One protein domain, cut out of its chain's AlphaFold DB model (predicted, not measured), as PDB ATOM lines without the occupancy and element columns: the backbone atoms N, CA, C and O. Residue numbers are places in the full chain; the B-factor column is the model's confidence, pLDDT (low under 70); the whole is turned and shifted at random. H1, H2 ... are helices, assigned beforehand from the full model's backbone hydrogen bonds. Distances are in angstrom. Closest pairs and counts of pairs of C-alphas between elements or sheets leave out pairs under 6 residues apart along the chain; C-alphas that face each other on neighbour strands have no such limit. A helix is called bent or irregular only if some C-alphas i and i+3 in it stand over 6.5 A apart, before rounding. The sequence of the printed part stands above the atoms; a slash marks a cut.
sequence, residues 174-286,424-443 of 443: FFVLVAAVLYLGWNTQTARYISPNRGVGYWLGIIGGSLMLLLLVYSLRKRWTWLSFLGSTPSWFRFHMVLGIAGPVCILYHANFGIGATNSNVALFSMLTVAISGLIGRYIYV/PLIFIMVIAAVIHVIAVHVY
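Overview. This is residues 174 to 286 and 424 to 443 of the 443 residues of an uncharacterized protein of Gammaproteobacteria bacterium (UniProt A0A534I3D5). Four long helices, H2, H4, H5 and H6, stand side by side in a bundle running up and down, each against the one before it in the chain; H5 is joined to H4 and H6 along part of its length, and H2 and H6 come near each other without touching. H1 lies off to the side of H4, close to it at one end, and the short H3 sits at one end of the bundle, just past the end of H2. The printed part has 133 residues with six named helices, H1 to H6 in chain order, and no named strand; its class is all helix. It is compact, with a radius of gyration of the C-alphas of 15.5 A and spans of 45 by 37 by 24 A.

Arrangement. The longest helix is H5, residues 262 to 286. With residues 268 to 278 alone it touches H4, residues 233 to 254, at a shallow tilt of 32 degrees, opposite ways; the two form a helical hairpin, and their closest C-alphas, of Gly 244 and Ala 275, are 6.1 A apart. With residues 263 to 274 alone H5 touches H6, residues 424 to 442, opposite ways at a shallow tilt of 30 degrees, the closest C-alphas being those of Ala 267 and Ala 432 at 4.7 A. H4 also touches H2, residues 200 to 221, opposite ways at a shallow tilt of 26 degrees, the closest C-alphas being those of Gly 201 and His 254 at 4.3 A. H2 and H6 are near each other, with 12 pairs of C-alphas within 10 A. H1, residues 174 to 187, is close to H4 but not clearly touching, the closest C-alphas being those of Gly 185 and Tyr 253 at 6.9 A; they run the same way at a shallow tilt of 10 degrees. H3, residues 225 to 230, is close to H2 but not clearly touching, with the C-alphas of Arg 221 and Leu 227 closest at 5.3 A. Every O i to N i+4 pair is within hydrogen-bond range in H1, H5 and H6, against 14 of 18 in H2, 17 of 18 in H4 and 0 of 2 in H3, where 2 of 3 O i to N i+3 pairs are within range.

Along the chain. H1 begins with C-alpha 174 at (293.343, 352.546, 388.046). From first to last C-alpha H5 measures 36.4 A, H2 31.5 A, H4 30.9 A, H6 27.2 A, H1 19.9 A and H3 10.5 A. H3 is irregular, but only just: C-alphas 226 and 229 are 7.0 A apart. H6 ends with C-alpha 442 at (316.023, 368.562, 361.841).

Size, cuts and confidence. The two C-alphas farthest apart, of Arg 192 and Thr 225, are 47.3 A apart. Residues 287 to 423 are not printed, and C-alphas 286 and 424 are 22.5 A apart across this cut. The link from H1 to H2, residues 188 to 199, is long. Mean pLDDT of the printed part is 88.1; residues 189 to 193 and 443 are under 70.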
ATOM      1  N   PHE A 174     292.358 351.849 388.876       89.56
ATOM      2  CA  PHE A 174     293.343 352.546 388.046       89.56
ATOM      3  C   PHE A 174     293.828 351.691 386.864       89.56
ATOM      4  O   PHE A 174     293.815 352.163 385.733       89.56
ATOM      5  N   PHE A 175     294.190 350.421 387.084       90.50
ATOM      6  CA  PHE A 175     294.598 349.534 385.985       90.50
ATOM      7  C   PHE A 175     293.466 349.247 384.994       90.50
ATOM      8  O   PHE A 175     293.715 349.209 383.793       90.50
ATOM      9  N   VAL A 176     292.230 349.075 385.477       92.00
ATOM     10  CA  VAL A 176     291.050 348.906 384.611       92.00
ATOM     11  C   VAL A 176     290.814 350.158 383.769       92.00
ATOM     12  O   VAL A 176     290.584 350.041 382.571       92.00
ATOM     13  N   LEU A 177     290.930 351.347 384.364       94.00
ATOM     14  CA  LEU A 177     290.803 352.617 383.654       94.00
ATOM     15  C   LEU A 177     291.878 352.760 382.570       94.00
ATOM     16  O   LEU A 177     291.553 353.070 381.430       94.00
ATOM     17  N   VAL A 178     293.145 352.493 382.898       93.56
ATOM     18  CA  VAL A 178     294.246 352.538 381.923       93.56
ATOM     19  C   VAL A 178     294.014 351.539 380.789       93.56
ATOM     20  O   VAL A 178     294.159 351.899 379.626       93.56
ATOM     21  N   ALA A 179     293.608 350.306 381.103       93.25
ATOM     22  CA  ALA A 179     293.299 349.297 380.095       93.25
ATOM     23  C   ALA A 179     292.131 349.723 379.193       93.25
ATOM     24  O   ALA A 179     292.210 349.548 377.981       93.25
ATOM     25  N   ALA A 180     291.086 350.333 379.761       93.25
ATOM     26  CA  ALA A 180     289.974 350.887 378.996       93.25
ATOM     27  C   ALA A 180     290.434 352.023 378.067       93.25
ATOM     28  O   ALA A 180     290.070 352.032 376.897       93.25
ATOM     29  N   VAL A 181     291.283 352.939 378.549       93.12
ATOM     30  CA  VAL A 181     291.857 354.025 377.736       93.12
ATOM     31  C   VAL A 181     292.721 353.475 376.599       93.12
ATOM     32  O   VAL A 181     292.618 353.952 375.473       93.12
ATOM     33  N   LEU A 182     293.545 352.460 376.853       93.06
ATOM     34  CA  LEU A 182     294.339 351.809 375.807       93.06
ATOM     35  C   LEU A 182     293.454 351.083 374.787       93.06
ATOM     36  O   LEU A 182     293.682 351.207 373.589       93.06
ATOM     37  N   TYR A 183     292.424 350.373 375.251       92.00
ATOM     38  CA  TYR A 183     291.476 349.664 374.392       92.00
ATOM     39  C   TYR A 183     290.683 350.622 373.495       92.00
ATOM     40  O   TYR A 183     290.559 350.383 372.295       92.00
ATOM     41  N   LEU A 184     290.193 351.732 374.054       89.44
ATOM     42  CA  LEU A 184     289.512 352.778 373.292       89.44
ATOM     43  C   LEU A 184     290.440 353.382 372.237       89.44
ATOM     44  O   LEU A 184     290.043 353.493 371.083       89.44
ATOM     45  N   GLY A 185     291.677 353.720 372.607       86.25
ATOM     46  CA  GLY A 185     292.659 354.281 371.676       86.25
ATOM     47  C   GLY A 185     293.023 353.325 370.543       86.25
ATOM     48  O   GLY A 185     293.129 353.746 369.401       86.25
ATOM     49  N   TRP A 186     293.137 352.029 370.841       86.88
ATOM     50  CA  TRP A 186     293.405 351.000 369.838       86.88
ATOM     51  C   TRP A 186     292.230 350.779 368.873       86.88
ATOM     52  O   TRP A 186     292.435 350.546 367.685       86.88
ATOM     53  N   ASN A 187     290.993 350.814 369.379       85.69
ATOM     54  CA  ASN A 187     289.801 350.474 368.598       85.69
ATOM     55  C   ASN A 187     289.171 351.675 367.870       85.69
ATOM     56  O   ASN A 187     288.377 351.500 366.948       85.69
ATOM     57  N   THR A 188     289.481 352.902 368.285       80.62
ATOM     58  CA  THR A 188     288.989 354.111 367.619       80.62
ATOM     59  C   THR A 188     289.915 354.495 366.467       80.62
ATOM     60  O   THR A 188     291.133 354.477 366.595       80.62
ATOM     61  N   GLN A 189     289.350 354.868 365.313       65.50
ATOM     62  CA  GLN A 189     290.122 355.412 364.185       65.50
ATOM     63  C   GLN A 189     290.550 356.859 364.486       65.50
ATOM     64  O   GLN A 189     290.104 357.816 363.852       65.50
ATOM     65  N   THR A 190     291.428 357.038 365.470       66.44
ATOM     66  CA  THR A 190     291.972 358.343 365.875       66.44
ATOM     67  C   THR A 190     292.840 358.993 364.798       66.44
ATOM     68  O   THR A 190     293.101 360.191 364.882       66.44
ATOM     69  N   ALA A 191     293.182 358.267 363.726       62.25
ATOM     70  CA  ALA A 191     293.980 358.743 362.593       62.25
ATOM     71  C   ALA A 191     293.434 360.020 361.923       62.25
ATOM     72  O   ALA A 191     294.200 360.784 361.342       62.25
ATOM     73  N   ARG A 192     292.119 360.279 362.006       60.81
ATOM     74  CA  ARG A 192     291.504 361.489 361.432       60.81
ATOM     75  C   ARG A 192     291.653 362.734 362.328       60.81
ATOM     76  O   ARG A 192     291.559 363.843 361.814       60.81
ATOM     77  N   TYR A 193     291.917 362.570 363.628       63.41
ATOM     78  CA  TYR A 193     291.931 363.665 364.617       63.41
ATOM     79  C   TYR A 193     293.267 363.828 365.363       63.41
ATOM     80  O   TYR A 193     293.550 364.905 365.886       63.41
ATOM     81  N   ILE A 194     294.095 362.782 365.417       72.81
ATOM     82  CA  ILE A 194     295.351 362.750 366.168       72.81
ATOM     83  C   ILE A 194     296.494 362.478 365.195       72.81
ATOM     84  O   ILE A 194     296.681 361.361 364.721       72.81
ATOM     85  N   SER A 195     297.267 363.522 364.900       75.19
ATOM     86  CA  SER A 195     298.494 363.423 364.112       75.19
ATOM     87  C   SER A 195     299.716 363.766 364.968       75.19
ATOM     88  O   SER A 195     299.657 364.760 365.696       75.19
ATOM     89  N   PRO A 196     300.838 363.033 364.851       78.19
ATOM     90  CA  PRO A 196     302.056 363.323 365.613       78.19
ATOM     91  C   PRO A 196     302.616 364.731 365.349       78.19
ATOM     92  O   PRO A 196     303.141 365.370 366.255       78.19
ATOM     93  N   ASN A 197     302.449 365.231 364.119       78.56
ATOM     94  CA  ASN A 197     303.103 366.456 363.646       78.56
ATOM     95  C   ASN A 197     302.304 367.741 363.922       78.56
ATOM     96  O   ASN A 197     302.828 368.835 363.747       78.56
ATOM     97  N   ARG A 198     301.019 367.644 364.294       77.94
ATOM     98  CA  ARG A 198     300.153 368.817 364.517       77.94
ATOM     99  C   ARG A 198     298.969 368.502 365.427       77.94
ATOM    100  O   ARG A 198     298.496 367.368 365.488       77.94
ATOM    101  N   GLY A 199     298.449 369.530 366.093       85.81
ATOM    102  CA  GLY A 199     297.253 369.428 366.929       85.81
ATOM    103  C   GLY A 199     297.475 368.607 368.203       85.81
ATOM    104  O   GLY A 199     298.515 368.711 368.851       85.81
ATOM    105  N   VAL A 200     296.479 367.801 368.575       87.12
ATOM    106  CA  VAL A 200     296.453 367.074 369.858       87.12
ATOM    107  C   VAL A 200     297.589 366.053 369.974       87.12
ATOM    108  O   VAL A 200     298.187 365.931 371.041       87.12
ATOM    109  N   GLY A 201     297.932 365.354 368.887       87.44
ATOM    110  CA  GLY A 201     299.006 364.357 368.898       87.44
ATOM    111  C   GLY A 201     300.367 364.970 369.230       87.44
ATOM    112  O   GLY A 201     301.086 364.428 370.064       87.44
ATOM    113  N   TYR A 202     300.688 366.139 368.673       89.25
ATOM    114  CA  TYR A 202     301.925 366.867 368.982       89.25
ATOM    115  C   TYR A 202     302.035 367.227 370.473       89.25
ATOM    116  O   TYR A 202     303.028 366.900 371.125       89.25
ATOM    117  N   TRP A 203     300.978 367.810 371.050       93.12
ATOM    118  CA  TRP A 203     300.937 368.138 372.481       93.12
ATOM    119  C   TRP A 203     301.048 366.902 373.374       93.12
ATOM    120  O   TRP A 203     301.743 366.943 374.387       93.12
ATOM    121  N   LEU A 204     300.426 365.783 372.992       92.94
ATOM    122  CA  LEU A 204     300.579 364.511 373.705       92.94
ATOM    123  C   LEU A 204     302.020 363.993 373.674       92.94
ATOM    124  O   LEU A 204     302.464 363.404 374.659       92.94
ATOM    125  N   GLY A 205     302.760 364.258 372.595       93.12
ATOM    126  CA  GLY A 205     304.191 363.975 372.499       93.12
ATOM    127  C   GLY A 205     305.005 364.804 373.493       93.12
ATOM    128  O   GLY A 205     305.774 364.241 374.268       93.12
ATOM    129  N   ILE A 206     304.776 366.123 373.547       93.62
ATOM    130  CA  ILE A 206     305.449 367.025 374.503       93.62
ATOM    131  C   ILE A 206     305.125 366.639 375.947       93.62
ATOM    132  O   ILE A 206     306.031 366.522 376.775       93.62
ATOM    133  N   ILE A 207     303.842 366.432 376.256       96.19
ATOM    134  CA  ILE A 207     303.386 366.043 377.592       96.19
ATOM    135  C   ILE A 207     303.994 364.688 377.955       96.19
ATOM    136  O   ILE A 207     304.651 364.577 378.985       96.19
ATOM    137  N   GLY A 208     303.852 363.674 377.098       95.06
ATOM    138  CA  GLY A 208     304.400 362.337 377.319       95.06
ATOM    139  C   GLY A 208     305.918 362.341 377.510       95.06
ATOM    140  O   GLY A 208     306.413 361.745 378.466       95.06
ATOM    141  N   GLY A 209     306.652 363.072 376.668       94.25
ATOM    142  CA  GLY A 209     308.100 363.259 376.777       94.25
ATOM    143  C   GLY A 209     308.513 363.985 378.059       94.25
ATOM    144  O   GLY A 209     309.467 363.584 378.722       94.25
ATOM    145  N   SER A 210     307.751 364.996 378.474       95.44
ATOM    146  CA  SER A 210     307.978 365.718 379.729       95.44
ATOM    147  C   SER A 210     307.720 364.830 380.950       95.44
ATOM    148  O   SER A 210     308.511 364.839 381.893       95.44
ATOM    149  N   LEU A 211     306.672 363.996 380.925       95.19
ATOM    150  CA  LEU A 211     306.434 362.987 381.963       95.19
ATOM    151  C   LEU A 211     307.574 361.959 382.013       95.19
ATOM    152  O   LEU A 211     308.008 361.588 383.104       95.19
ATOM    153  N   MET A 212     308.094 361.541 380.854       93.06
ATOM    154  CA  MET A 212     309.259 360.653 380.757       93.06
ATOM    155  C   MET A 212     310.521 361.280 381.346       93.06
ATOM    156  O   MET A 212     311.242 360.631 382.100       93.06
ATOM    157  N   LEU A 213     310.775 362.555 381.056       92.19
ATOM    158  CA  LEU A 213     311.908 363.283 381.617       92.19
ATOM    159  C   LEU A 213     311.772 363.430 383.141       92.19
ATOM    160  O   LEU A 213     312.734 363.231 383.883       92.19
ATOM    161  N   LEU A 214     310.555 363.687 383.626       92.25
ATOM    162  CA  LEU A 214     310.253 363.794 385.052       92.25
ATOM    163  C   LEU A 214     310.468 362.465 385.805       92.25
ATOM    164  O   LEU A 214     310.842 362.482 386.980       92.25
ATOM    165  N   LEU A 215     310.338 361.307 385.142       91.25
ATOM    166  CA  LEU A 215     310.721 360.010 385.724       91.25
ATOM    167  C   LEU A 215     312.212 359.946 386.070       91.25
ATOM    168  O   LEU A 215     312.574 359.307 387.060       91.25
ATOM    169  N   LEU A 216     313.076 360.614 385.300       88.56
ATOM    170  CA  LEU A 216     314.518 360.646 385.563       88.56
ATOM    171  C   LEU A 216     314.854 361.497 386.789       88.56
ATOM    172  O   LEU A 216     315.809 361.184 387.501       88.56
ATOM    173  N   VAL A 217     314.036 362.511 387.098       85.50
ATOM    174  CA  VAL A 217     314.189 363.331 388.311       85.50
ATOM    175  C   VAL A 217     314.090 362.469 389.569       85.50
ATOM    176  O   VAL A 217     314.834 362.698 390.518       85.50
ATOM    177  N   TYR A 218     313.259 361.420 389.575       80.56
ATOM    178  CA  TYR A 218     313.235 360.448 390.675       80.56
ATOM    179  C   TYR A 218     314.598 359.753 390.857       80.56
ATOM    180  O   TYR A 218     315.132 359.704 391.969       80.56
ATOM    181  N   SER A 219     315.181 359.254 389.763       80.44
ATOM    182  CA  SER A 219     316.493 358.594 389.777       80.44
ATOM    183  C   SER A 219     317.607 359.550 390.211       80.44
ATOM    184  O   SER A 219     318.527 359.147 390.925       80.44
ATOM    185  N   LEU A 220     317.498 360.822 389.824       79.62
ATOM    186  CA  LEU A 220     318.456 361.872 390.144       79.62
ATOM    187  C   LEU A 220     318.339 362.345 391.599       79.62
ATOM    188  O   LEU A 220     319.350 362.462 392.287       79.62
ATOM    189  N   ARG A 221     317.114 362.490 392.121       83.44
ATOM    190  CA  ARG A 221     316.838 362.784 393.535       83.44
ATOM    191  C   ARG A 221     317.502 361.768 394.459       83.44
ATOM    192  O   ARG A 221     318.010 362.138 395.511       83.44
ATOM    193  N   LYS A 222     317.505 360.482 394.092       72.94
ATOM    194  CA  LYS A 222     318.158 359.443 394.906       72.94
ATOM    195  C   LYS A 222     319.674 359.665 395.035       72.94
ATOM    196  O   LYS A 222     320.267 359.185 395.993       72.94
ATOM    197  N   ARG A 223     320.291 360.382 394.089       80.38
ATOM    198  CA  ARG A 223     321.723 360.718 394.084       80.38
ATOM    199  C   ARG A 223     322.015 362.093 394.689       80.38
ATOM    200  O   ARG A 223     323.087 362.277 395.252       80.38
ATOM    201  N   TRP A 224     321.081 363.040 394.595       78.94
ATOM    202  CA  TRP A 224     321.243 364.402 395.104       78.94
ATOM    203  C   TRP A 224     320.357 364.659 396.320       78.94
ATOM    204  O   TRP A 224     319.155 364.896 396.211       78.94
ATOM    205  N   THR A 225     320.986 364.663 397.496       71.69
ATOM    206  CA  THR A 225     320.339 364.866 398.802       71.69
ATOM    207  C   THR A 225     319.636 366.217 398.929       71.69
ATOM    208  O   THR A 225     318.662 366.318 399.674       71.69
ATOM    209  N   TRP A 226     320.046 367.231 398.159       80.50
ATOM    210  CA  TRP A 226     319.379 368.534 398.134       80.50
ATOM    211  C   TRP A 226     317.923 368.443 397.662       80.50
ATOM    212  O   TRP A 226     317.080 369.128 398.217       80.50
ATOM    213  N   LEU A 227     317.576 367.524 396.750       73.00
ATOM    214  CA  LEU A 227     316.198 367.328 396.260       73.00
ATOM    215  C   LEU A 227     315.296 366.563 397.252       73.00
ATOM    216  O   LEU A 227     314.163 366.197 396.928       73.00
ATOM    217  N   SER A 228     315.769 366.295 398.473       71.88
ATOM    218  CA  SER A 228     314.969 365.640 399.516       71.88
ATOM    219  C   SER A 228     313.798 366.496 400.021       71.88
ATOM    220  O   SER A 228     312.842 365.925 400.547       71.88
ATOM    221  N   PHE A 229     313.806 367.816 399.772       79.50
ATOM    222  CA  PHE A 229     312.705 368.729 400.121       79.50
ATOM    223  C   PHE A 229     311.383 368.410 399.407       79.50
ATOM    224  O   PHE A 229     310.314 368.790 399.875       79.50
ATOM    225  N   LEU A 230     311.425 367.666 398.298       74.19
ATOM    226  CA  LEU A 230     310.282 367.412 397.418       74.19
ATOM    227  C   LEU A 230     309.252 366.397 397.968       74.19
ATOM    228  O   LEU A 230     308.456 365.851 397.211       74.19
ATOM    229  N   GLY A 231     309.234 366.113 399.271       74.38
ATOM    230  CA  GLY A 231     308.254 365.230 399.926       74.38
ATOM    231  C   GLY A 231     308.761 363.806 400.182       74.38
ATOM    232  O   GLY A 231     309.909 363.476 399.893       74.38
ATOM    233  N   SER A 232     307.916 362.935 400.741       82.69
ATOM    234  CA  SER A 232     308.344 361.617 401.244       82.69
ATOM    235  C   SER A 232     308.706 360.605 400.144       82.69
ATOM    236  O   SER A 232     308.079 360.550 399.081       82.69
ATOM    237  N   THR A 233     309.700 359.749 400.414       79.88
ATOM    238  CA  THR A 233     310.181 358.701 399.488       79.88
ATOM    239  C   THR A 233     309.068 357.770 398.973       79.88
ATOM    240  O   THR A 233     309.030 357.515 397.766       79.88
ATOM    241  N   PRO A 234     308.116 357.292 399.807       82.81
ATOM    242  CA  PRO A 234     307.027 356.437 399.328       82.81
ATOM    243  C   PRO A 234     306.070 357.154 398.369       82.81
ATOM    244  O   PRO A 234     305.575 356.536 397.426       82.81
ATOM    245  N   SER A 235     305.812 358.447 398.587       85.06
ATOM    246  CA  SER A 235     304.929 359.247 397.728       85.06
ATOM    247  C   SER A 235     305.565 359.493 396.365       85.06
ATOM    248  O   SER A 235     304.917 359.290 395.343       85.06
ATOM    249  N   TRP A 236     306.861 359.809 396.335       87.06
ATOM    250  CA  TRP A 236     307.610 359.953 395.085       87.06
ATOM    251  C   TRP A 236     307.702 358.661 394.283       87.06
ATOM    252  O   TRP A 236     307.575 358.683 393.064       87.06
ATOM    253  N   PHE A 237     307.862 357.522 394.955       86.81
ATOM    254  CA  PHE A 237     307.817 356.227 394.283       86.81
ATOM    255  C   PHE A 237     306.439 355.941 393.668       86.81
ATOM    256  O   PHE A 237     306.352 355.440 392.549       86.81
ATOM    257  N   ARG A 238     305.345 356.291 394.363       88.38
ATOM    258  CA  ARG A 238     303.986 356.204 393.795       88.38
ATOM    259  C   ARG A 238     303.832 357.124 392.585       88.38
ATOM    260  O   ARG A 238     303.273 356.692 391.584       88.38
ATOM    261  N   PHE A 239     304.359 358.343 392.658       90.12
ATOM    262  CA  PHE A 239     304.338 359.294 391.550       90.12
ATOM    263  C   PHE A 239     305.114 358.775 390.332       90.12
ATOM    264  O   PHE A 239     304.561 358.746 389.239       90.12
ATOM    265  N   HIS A 240     306.326 358.244 390.527       92.06
ATOM    266  CA  HIS A 240     307.104 357.584 389.473       92.06
ATOM    267  C   HIS A 240     306.318 356.443 388.807       92.06
ATOM    268  O   HIS A 240     306.305 356.331 387.588       92.06
ATOM    269  N   MET A 241     305.597 355.628 389.584       91.31
ATOM    270  CA  MET A 241     304.763 354.552 389.031       91.31
ATOM    271  C   MET A 241     303.596 355.077 388.186       91.31
ATOM    272  O   MET A 241     303.299 354.509 387.139       91.31
ATOM    273  N   VAL A 242     302.937 356.155 388.622       93.06
ATOM    274  CA  VAL A 242     301.845 356.780 387.858       93.06
ATOM    275  C   VAL A 242     302.380 357.395 386.568       93.06
ATOM    276  O   VAL A 242     301.836 357.128 385.500       93.06
ATOM    277  N   LEU A 243     303.477 358.152 386.641       94.19
ATOM    278  CA  LEU A 243     304.119 358.748 385.469       94.19
ATOM    279  C   LEU A 243     304.645 357.697 384.487       94.19
ATOM    280  O   LEU A 243     304.529 357.877 383.278       94.19
ATOM    281  N   GLY A 244     305.152 356.576 385.002       93.75
ATOM    282  CA  GLY A 244     305.660 355.459 384.211       93.75
ATOM    283  C   GLY A 244     304.573 354.721 383.434       93.75
ATOM    284  O   GLY A 244     304.900 353.902 382.588       93.75
ATOM    285  N   ILE A 245     303.294 355.013 383.698       95.56
ATOM    286  CA  ILE A 245     302.136 354.491 382.961       95.56
ATOM    287  C   ILE A 245     301.458 355.607 382.156       95.56
ATOM    288  O   ILE A 245     301.105 355.396 380.998       95.56
ATOM    289  N   ALA A 246     301.325 356.808 382.720       95.75
ATOM    290  CA  ALA A 246     300.737 357.953 382.032       95.75
ATOM    291  C   ALA A 246     301.582 358.407 380.832       95.75
ATOM    292  O   ALA A 246     301.040 358.626 379.754       95.75
ATOM    293  N   GLY A 247     302.908 358.487 380.985       95.56
ATOM    294  CA  GLY A 247     303.809 358.881 379.904       95.56
ATOM    295  C   GLY A 247     303.755 357.936 378.693       95.56
ATOM    296  O   GLY A 247     303.527 358.433 377.590       95.56
ATOM    297  N   PRO A 248     303.862 356.594 378.848       96.31
ATOM    298  CA  PRO A 248     303.685 355.662 377.734       96.31
ATOM    299  C   PRO A 248     302.323 355.764 377.062       96.31
ATOM    300  O   PRO A 248     302.248 355.698 375.842       96.31
ATOM    301  N   VAL A 249     301.251 355.938 377.842       95.94
ATOM    302  CA  VAL A 249     299.897 356.103 377.300       95.94
ATOM    303  C   VAL A 249     299.828 357.366 376.439       95.94
ATOM    304  O   VAL A 249     299.377 357.287 375.301       95.94
ATOM    305  N   CYS A 250     300.334 358.508 376.917       95.75
ATOM    306  CA  CYS A 250     300.402 359.736 376.119       95.75
ATOM    307  C   CYS A 250     301.210 359.539 374.826       95.75
ATOM    308  O   CYS A 250     300.762 359.969 373.767       95.75
ATOM    309  N   ILE A 251     302.356 358.851 374.893       94.44
ATOM    310  CA  ILE A 251     303.211 358.594 373.722       94.44
ATOM    311  C   ILE A 251     302.543 357.629 372.728       94.44
ATOM    312  O   ILE A 251     302.640 357.835 371.523       94.44
ATOM    313  N   LEU A 252     301.818 356.611 373.200       94.38
ATOM    314  CA  LEU A 252     301.045 355.711 372.336       94.38
ATOM    315  C   LEU A 252     299.970 356.470 371.554       94.38
ATOM    316  O   LEU A 252     299.817 356.250 370.355       94.38
ATOM    317  N   TYR A 253     299.271 357.400 372.207       92.50
ATOM    318  CA  TYR A 253     298.318 358.271 371.526       92.50
ATOM    319  C   TYR A 253     299.005 359.293 370.608       92.50
ATOM    320  O   TYR A 253     298.504 359.535 369.517       92.50
ATOM    321  N   HIS A 254     300.161 359.850 370.988       92.38
ATOM    322  CA  HIS A 254     300.977 360.694 370.101       92.38
ATOM    323  C   HIS A 254     301.329 359.963 368.799       92.38
ATOM    324  O   HIS A 254     301.164 360.525 367.720       92.38
ATOM    325  N   ALA A 255     301.733 358.693 368.903       90.62
ATOM    326  CA  ALA A 255     302.011 357.815 367.770       90.62
ATOM    327  C   ALA A 255     300.741 357.268 367.090       90.62
ATOM    328  O   ALA A 255     300.841 356.529 366.111       90.62
ATOM    329  N   ASN A 256     299.549 357.598 367.600       89.62
ATOM    330  CA  ASN A 256     298.268 357.083 367.123       89.62
ATOM    331  C   ASN A 256     298.228 355.538 367.054       89.62
ATOM    332  O   ASN A 256     297.661 354.968 366.126       89.62
ATOM    333  N   PHE A 257     298.897 354.858 367.995       87.94
ATOM    334  CA  PHE A 257     299.109 353.398 368.011       87.94
ATOM    335  C   PHE A 257     299.739 352.820 366.725       87.94
ATOM    336  O   PHE A 257     299.732 351.607 366.513       87.94
ATOM    337  N   GLY A 258     300.298 353.681 365.876       84.50
ATOM    338  CA  GLY A 258     300.908 353.329 364.607       84.50
ATOM    339  C   GLY A 258     302.416 353.146 364.707       84.50
ATOM    340  O   GLY A 258     303.078 353.576 365.652       84.50
ATOM    341  N   ILE A 259     302.954 352.511 363.673       84.31
ATOM    342  CA  ILE A 259     304.387 352.352 363.452       84.31
ATOM    343  C   ILE A 259     304.815 353.481 362.511       84.31
ATOM    344  O   ILE A 259     304.220 353.666 361.451       84.31
ATOM    345  N   GLY A 260     305.809 354.264 362.925       81.12
ATOM    346  CA  GLY A 260     306.339 355.391 362.160       81.12
ATOM    347  C   GLY A 260     307.671 355.055 361.493       81.12
ATOM    348  O   GLY A 260     307.974 353.896 361.194       81.12
ATOM    349  N   ALA A 261     308.503 356.080 361.307       87.69
ATOM    350  CA  ALA A 261     309.890 355.911 360.888       87.69
ATOM    351  C   ALA A 261     310.692 355.052 361.890       87.69
ATOM    352  O   ALA A 261     310.341 354.927 363.066       87.69
ATOM    353  N   THR A 262     311.791 354.451 361.428       89.56
ATOM    354  CA  THR A 262     312.596 353.494 362.210       89.56
ATOM    355  C   THR A 262     313.081 354.070 363.541       89.56
ATOM    356  O   THR A 262     312.954 353.414 364.572       89.56
ATOM    357  N   ASN A 263     313.550 355.318 363.548       89.50
ATOM    358  CA  ASN A 263     313.929 356.061 364.754       89.50
ATOM    359  C   ASN A 263     312.788 356.155 365.790       89.50
ATOM    360  O   ASN A 263     313.003 355.944 366.983       89.50
ATOM    361  N   SER A 264     311.566 356.412 365.326       90.81
ATOM    362  CA  SER A 264     310.363 356.540 366.148       90.81
ATOM    363  C   SER A 264     309.962 355.188 366.732       90.81
ATOM    364  O   SER A 264     309.618 355.100 367.907       90.81
ATOM    365  N   ASN A 265     310.101 354.113 365.953       93.75
ATOM    366  CA  ASN A 265     309.831 352.755 366.423       93.75
ATOM    367  C   ASN A 265     310.835 352.318 367.494       93.75
ATOM    368  O   ASN A 265     310.440 351.725 368.493       93.75
ATOM    369  N   VAL A 266     312.123 352.641 367.330       94.88
ATOM    370  CA  VAL A 266     313.143 352.341 368.347       94.88
ATOM    371  C   VAL A 266     312.828 353.067 369.661       94.88
ATOM    372  O   VAL A 266     312.878 352.447 370.728       94.88
ATOM    373  N   ALA A 267     312.434 354.344 369.610       94.75
ATOM    374  CA  ALA A 267     311.995 355.089 370.793       94.75
ATOM    375  C   ALA A 267     310.722 354.488 371.420       94.75
ATOM    376  O   ALA A 267     310.668 354.286 372.633       94.75
ATOM    377  N   LEU A 268     309.731 354.121 370.601       94.81
ATOM    378  CA  LEU A 268     308.484 353.505 371.055       94.81
ATOM    379  C   LEU A 268     308.733 352.160 371.755       94.81
ATOM    380  O   LEU A 268     308.319 351.969 372.898       94.81
ATOM    381  N   PHE A 269     309.430 351.228 371.103       96.50
ATOM    382  CA  PHE A 269     309.654 349.885 371.641       96.50
ATOM    383  C   PHE A 269     310.583 349.882 372.854       96.50
ATOM    384  O   PHE A 269     310.344 349.123 373.797       96.50
ATOM    385  N   SER A 270     311.610 350.736 372.881       96.25
ATOM    386  CA  SER A 270     312.456 350.882 374.071       96.25
ATOM    387  C   SER A 270     311.658 351.425 375.261       96.25
ATOM    388  O   SER A 270     311.733 350.855 376.351       96.25
ATOM    389  N   MET A 271     310.815 352.441 375.047       96.31
ATOM    390  CA  MET A 271     309.930 352.992 376.076       96.31
ATOM    391  C   MET A 271     308.938 351.947 376.599       96.31
ATOM    392  O   MET A 271     308.830 351.766 377.815       96.31
ATOM    393  N   LEU A 272     308.278 351.191 375.714       96.44
ATOM    394  CA  LEU A 272     307.363 350.117 376.115       96.44
ATOM    395  C   LEU A 272     308.086 349.021 376.905       96.44
ATOM    396  O   LEU A 272     307.575 348.551 377.923       96.44
ATOM    397  N   THR A 273     309.296 348.652 376.486       97.06
ATOM    398  CA  THR A 273     310.124 347.660 377.185       97.06
ATOM    399  C   THR A 273     310.461 348.123 378.605       97.06
ATOM    400  O   THR A 273     310.321 347.348 379.556       97.06
ATOM    401  N   VAL A 274     310.845 349.392 378.783       95.88
ATOM    402  CA  VAL A 274     311.104 349.986 380.105       95.88
ATOM    403  C   VAL A 274     309.831 350.029 380.952       95.88
ATOM    404  O   VAL A 274     309.872 349.618 382.112       95.88
ATOM    405  N   ALA A 275     308.699 350.459 380.392       95.88
ATOM    406  CA  ALA A 275     307.426 350.549 381.108       95.88
ATOM    407  C   ALA A 275     306.935 349.172 381.598       95.88
ATOM    408  O   ALA A 275     306.591 349.009 382.774       95.88
ATOM    409  N   ILE A 276     306.981 348.152 380.731       95.06
ATOM    410  CA  ILE A 276     306.636 346.764 381.079       95.06
ATOM    411  C   ILE A 276     307.598 346.230 382.146       95.06
ATOM    412  O   ILE A 276     307.163 345.666 383.153       95.06
ATOM    413  N   SER A 277     308.903 346.458 381.974       94.94
ATOM    414  CA  SER A 277     309.913 346.096 382.970       94.94
ATOM    415  C   SER A 277     309.644 346.771 384.321       94.94
ATOM    416  O   SER A 277     309.733 346.121 385.361       94.94
ATOM    417  N   GLY A 278     309.232 348.041 384.343       92.62
ATOM    418  CA  GLY A 278     308.852 348.757 385.565       92.62
ATOM    419  C   GLY A 278     307.659 348.121 386.290       92.62
ATOM    420  O   GLY A 278     307.683 347.976 387.517       92.62
ATOM    421  N   LEU A 279     306.649 347.654 385.545       91.81
ATOM    422  CA  LEU A 279     305.497 346.939 386.107       91.81
ATOM    423  C   LEU A 279     305.908 345.597 386.742       91.81
ATOM    424  O   LEU A 279     305.440 345.260 387.835       91.81
ATOM    425  N   ILE A 280     306.838 344.871 386.111       90.62
ATOM    426  CA  ILE A 280     307.451 343.658 386.680       90.62
ATOM    427  C   ILE A 280     308.207 344.003 387.973       90.62
ATOM    428  O   ILE A 280     308.029 343.337 388.995       90.62
ATOM    429  N   GLY A 281     308.977 345.094 387.978       89.81
ATOM    430  CA  GLY A 281     309.662 345.607 389.166       89.81
ATOM    431  C   GLY A 281     308.710 345.881 390.329       89.81
ATOM    432  O   GLY A 281     308.975 345.484 391.465       89.81
ATOM    433  N   ARG A 282     307.546 346.486 390.053       88.94
ATOM    434  CA  ARG A 282     306.494 346.711 391.056       88.94
ATOM    435  C   ARG A 282     305.953 345.402 391.627       88.94
ATOM    436  O   ARG A 282     305.748 345.318 392.840       88.94
ATOM    437  N   TYR A 283     305.712 344.404 390.777       87.44
ATOM    438  CA  TYR A 283     305.265 343.084 391.218       87.44
ATOM    439  C   TYR A 283     306.274 342.463 392.192       87.44
ATOM    440  O   TYR A 283     305.888 342.037 393.281       87.44
ATOM    441  N   ILE A 284     307.567 342.498 391.857       86.38
ATOM    442  CA  ILE A 284     308.646 341.982 392.712       86.38
ATOM    443  C   ILE A 284     308.732 342.775 394.028       86.38
ATOM    444  O   ILE A 284     308.762 342.182 395.107       86.38
ATOM    445  N   TYR A 285     308.698 344.110 393.960       84.56
ATOM    446  CA  TYR A 285     308.808 345.001 395.121       84.56
ATOM    447  C   TYR A 285     307.749 344.713 396.194       84.56
ATOM    448  O   TYR A 285     308.065 344.624 397.383       84.56
ATOM    449  N   VAL A 286     306.489 344.522 395.782       83.31
ATOM    450  CA  VAL A 286     305.388 344.209 396.707       83.31
ATOM    451  C   VAL A 286     305.651 342.899 397.454       83.31
ATOM    452  O   VAL A 286     305.385 342.835 398.655       83.31
ATOM    453  N   PRO A 424     320.081 349.769 382.447       94.69
ATOM    454  CA  PRO A 424     320.529 349.900 381.059       94.69
ATOM    455  C   PRO A 424     319.400 350.211 380.075       94.69
ATOM    456  O   PRO A 424     319.571 351.049 379.192       94.69
ATOM    457  N   LEU A 425     318.230 349.584 380.247       94.62
ATOM    458  CA  LEU A 425     317.072 349.830 379.384       94.62
ATOM    459  C   LEU A 425     316.611 351.292 379.439       94.62
ATOM    460  O   LEU A 425     316.276 351.854 378.399       94.62
ATOM    461  N   ILE A 426     316.648 351.929 380.618       93.50
ATOM    462  CA  ILE A 426     316.348 353.362 380.749       93.50
ATOM    463  C   ILE A 426     317.319 354.191 379.903       93.50
ATOM    464  O   ILE A 426     316.877 355.079 379.181       93.50
ATOM    465  N   PHE A 427     318.625 353.908 379.947       93.81
ATOM    466  CA  PHE A 427     319.606 354.658 379.153       93.81
ATOM    467  C   PHE A 427     319.373 354.505 377.651       93.81
ATOM    468  O   PHE A 427     319.371 355.503 376.933       93.81
ATOM    469  N   ILE A 428     319.113 353.282 377.182       95.44
ATOM    470  CA  ILE A 428     318.790 353.015 375.773       95.44
ATOM    471  C   ILE A 428     317.547 353.805 375.352       95.44
ATOM    472  O   ILE A 428     317.559 354.461 374.313       95.44
ATOM    473  N   MET A 429     316.498 353.792 376.178       95.81
ATOM    474  CA  MET A 429     315.276 354.554 375.922       95.81
ATOM    475  C   MET A 429     315.542 356.060 375.857       95.81
ATOM    476  O   MET A 429     315.045 356.722 374.952       95.81
ATOM    477  N   VAL A 430     316.331 356.615 376.782       94.75
ATOM    478  CA  VAL A 430     316.663 358.048 376.788       94.75
ATOM    479  C   VAL A 430     317.414 358.438 375.515       94.75
ATOM    480  O   VAL A 430     317.050 359.422 374.878       94.75
ATOM    481  N   ILE A 431     318.413 357.651 375.107       95.56
ATOM    482  CA  ILE A 431     319.165 357.899 373.869       95.56
ATOM    483  C   ILE A 431     318.229 357.836 372.655       95.56
ATOM    484  O   ILE A 431     318.230 358.748 371.830       95.56
ATOM    485  N   ALA A 432     317.388 356.802 372.567       95.81
ATOM    486  CA  ALA A 432     316.421 356.654 371.484       95.81
ATOM    487  C   ALA A 432     315.419 357.820 371.431       95.81
ATOM    488  O   ALA A 432     315.117 358.320 370.350       95.81
ATOM    489  N   ALA A 433     314.943 358.286 372.588       94.19
ATOM    490  CA  ALA A 433     314.036 359.425 372.686       94.19
ATOM    491  C   ALA A 433     314.701 360.731 372.223       94.19
ATOM    492  O   ALA A 433     314.091 361.483 371.467       94.19
ATOM    493  N   VAL A 434     315.956 360.984 372.610       94.44
ATOM    494  CA  VAL A 434     316.717 362.160 372.148       94.44
ATOM    495  C   VAL A 434     316.909 362.121 370.632       94.44
ATOM    496  O   VAL A 434     316.629 363.110 369.960       94.44
ATOM    497  N   ILE A 435     317.320 360.973 370.081       94.81
ATOM    498  CA  ILE A 435     317.480 360.793 368.630       94.81
ATOM    499  C   ILE A 435     316.152 361.031 367.905       94.81
ATOM    500  O   ILE A 435     316.136 361.707 366.879       94.81
ATOM    501  N   HIS A 436     315.042 360.509 368.430       93.81
ATOM    502  CA  HIS A 436     313.715 360.728 367.859       93.81
ATOM    503  C   HIS A 436     313.339 362.217 367.836       93.81
ATOM    504  O   HIS A 436     312.937 362.716 366.787       93.81
ATOM    505  N   VAL A 437     313.536 362.945 368.943       92.12
ATOM    506  CA  VAL A 437     313.243 364.387 369.011       92.12
ATOM    507  C   VAL A 437     314.105 365.172 368.024       92.12
ATOM    508  O   VAL A 437     313.564 365.980 367.276       92.12
ATOM    509  N   ILE A 438     315.417 364.923 367.978       92.44
ATOM    510  CA  ILE A 438     316.324 365.612 367.046       92.44
ATOM    511  C   ILE A 438     315.910 365.336 365.602       92.44
ATOM    512  O   ILE A 438     315.778 366.266 364.814       92.44
ATOM    513  N   ALA A 439     315.668 364.072 365.260       89.50
ATOM    514  CA  ALA A 439     315.342 363.691 363.895       89.50
ATOM    515  C   ALA A 439     314.051 364.346 363.385       89.50
ATOM    516  O   ALA A 439     314.013 364.703 362.222       89.50
ATOM    517  N   VAL A 440     313.041 364.535 364.241       86.06
ATOM    518  CA  VAL A 440     311.769 365.191 363.874       86.06
ATOM    519  C   VAL A 440     311.885 366.721 363.768       86.06
ATOM    520  O   VAL A 440     311.037 367.354 363.151       86.06
ATOM    521  N   HIS A 441     312.886 367.343 364.403       84.12
ATOM    522  CA  HIS A 441     313.081 368.801 364.328       84.12
ATOM    523  C   HIS A 441     314.099 369.216 363.260       84.12
ATOM    524  O   HIS A 441     314.083 370.364 362.825       84.12
ATOM    525  N   VAL A 442     315.004 368.314 362.873       86.81
ATOM    526  CA  VAL A 442     316.023 368.562 361.841       86.81
ATOM    527  C   VAL A 442     315.524 368.178 360.445       86.81
ATOM    528  O   VAL A 442     315.892 368.849 359.483       86.81
ATOM    529  N   TYR A 443     314.713 367.121 360.339       65.69
ATOM    530  CA  TYR A 443     314.109 366.624 359.098       65.69
ATOM    531  C   TYR A 443     312.591 366.734 359.176       65.69
ATOM    532  O   TYR A 443     311.981 367.034 358.125       65.69
TER     533      TYR A 443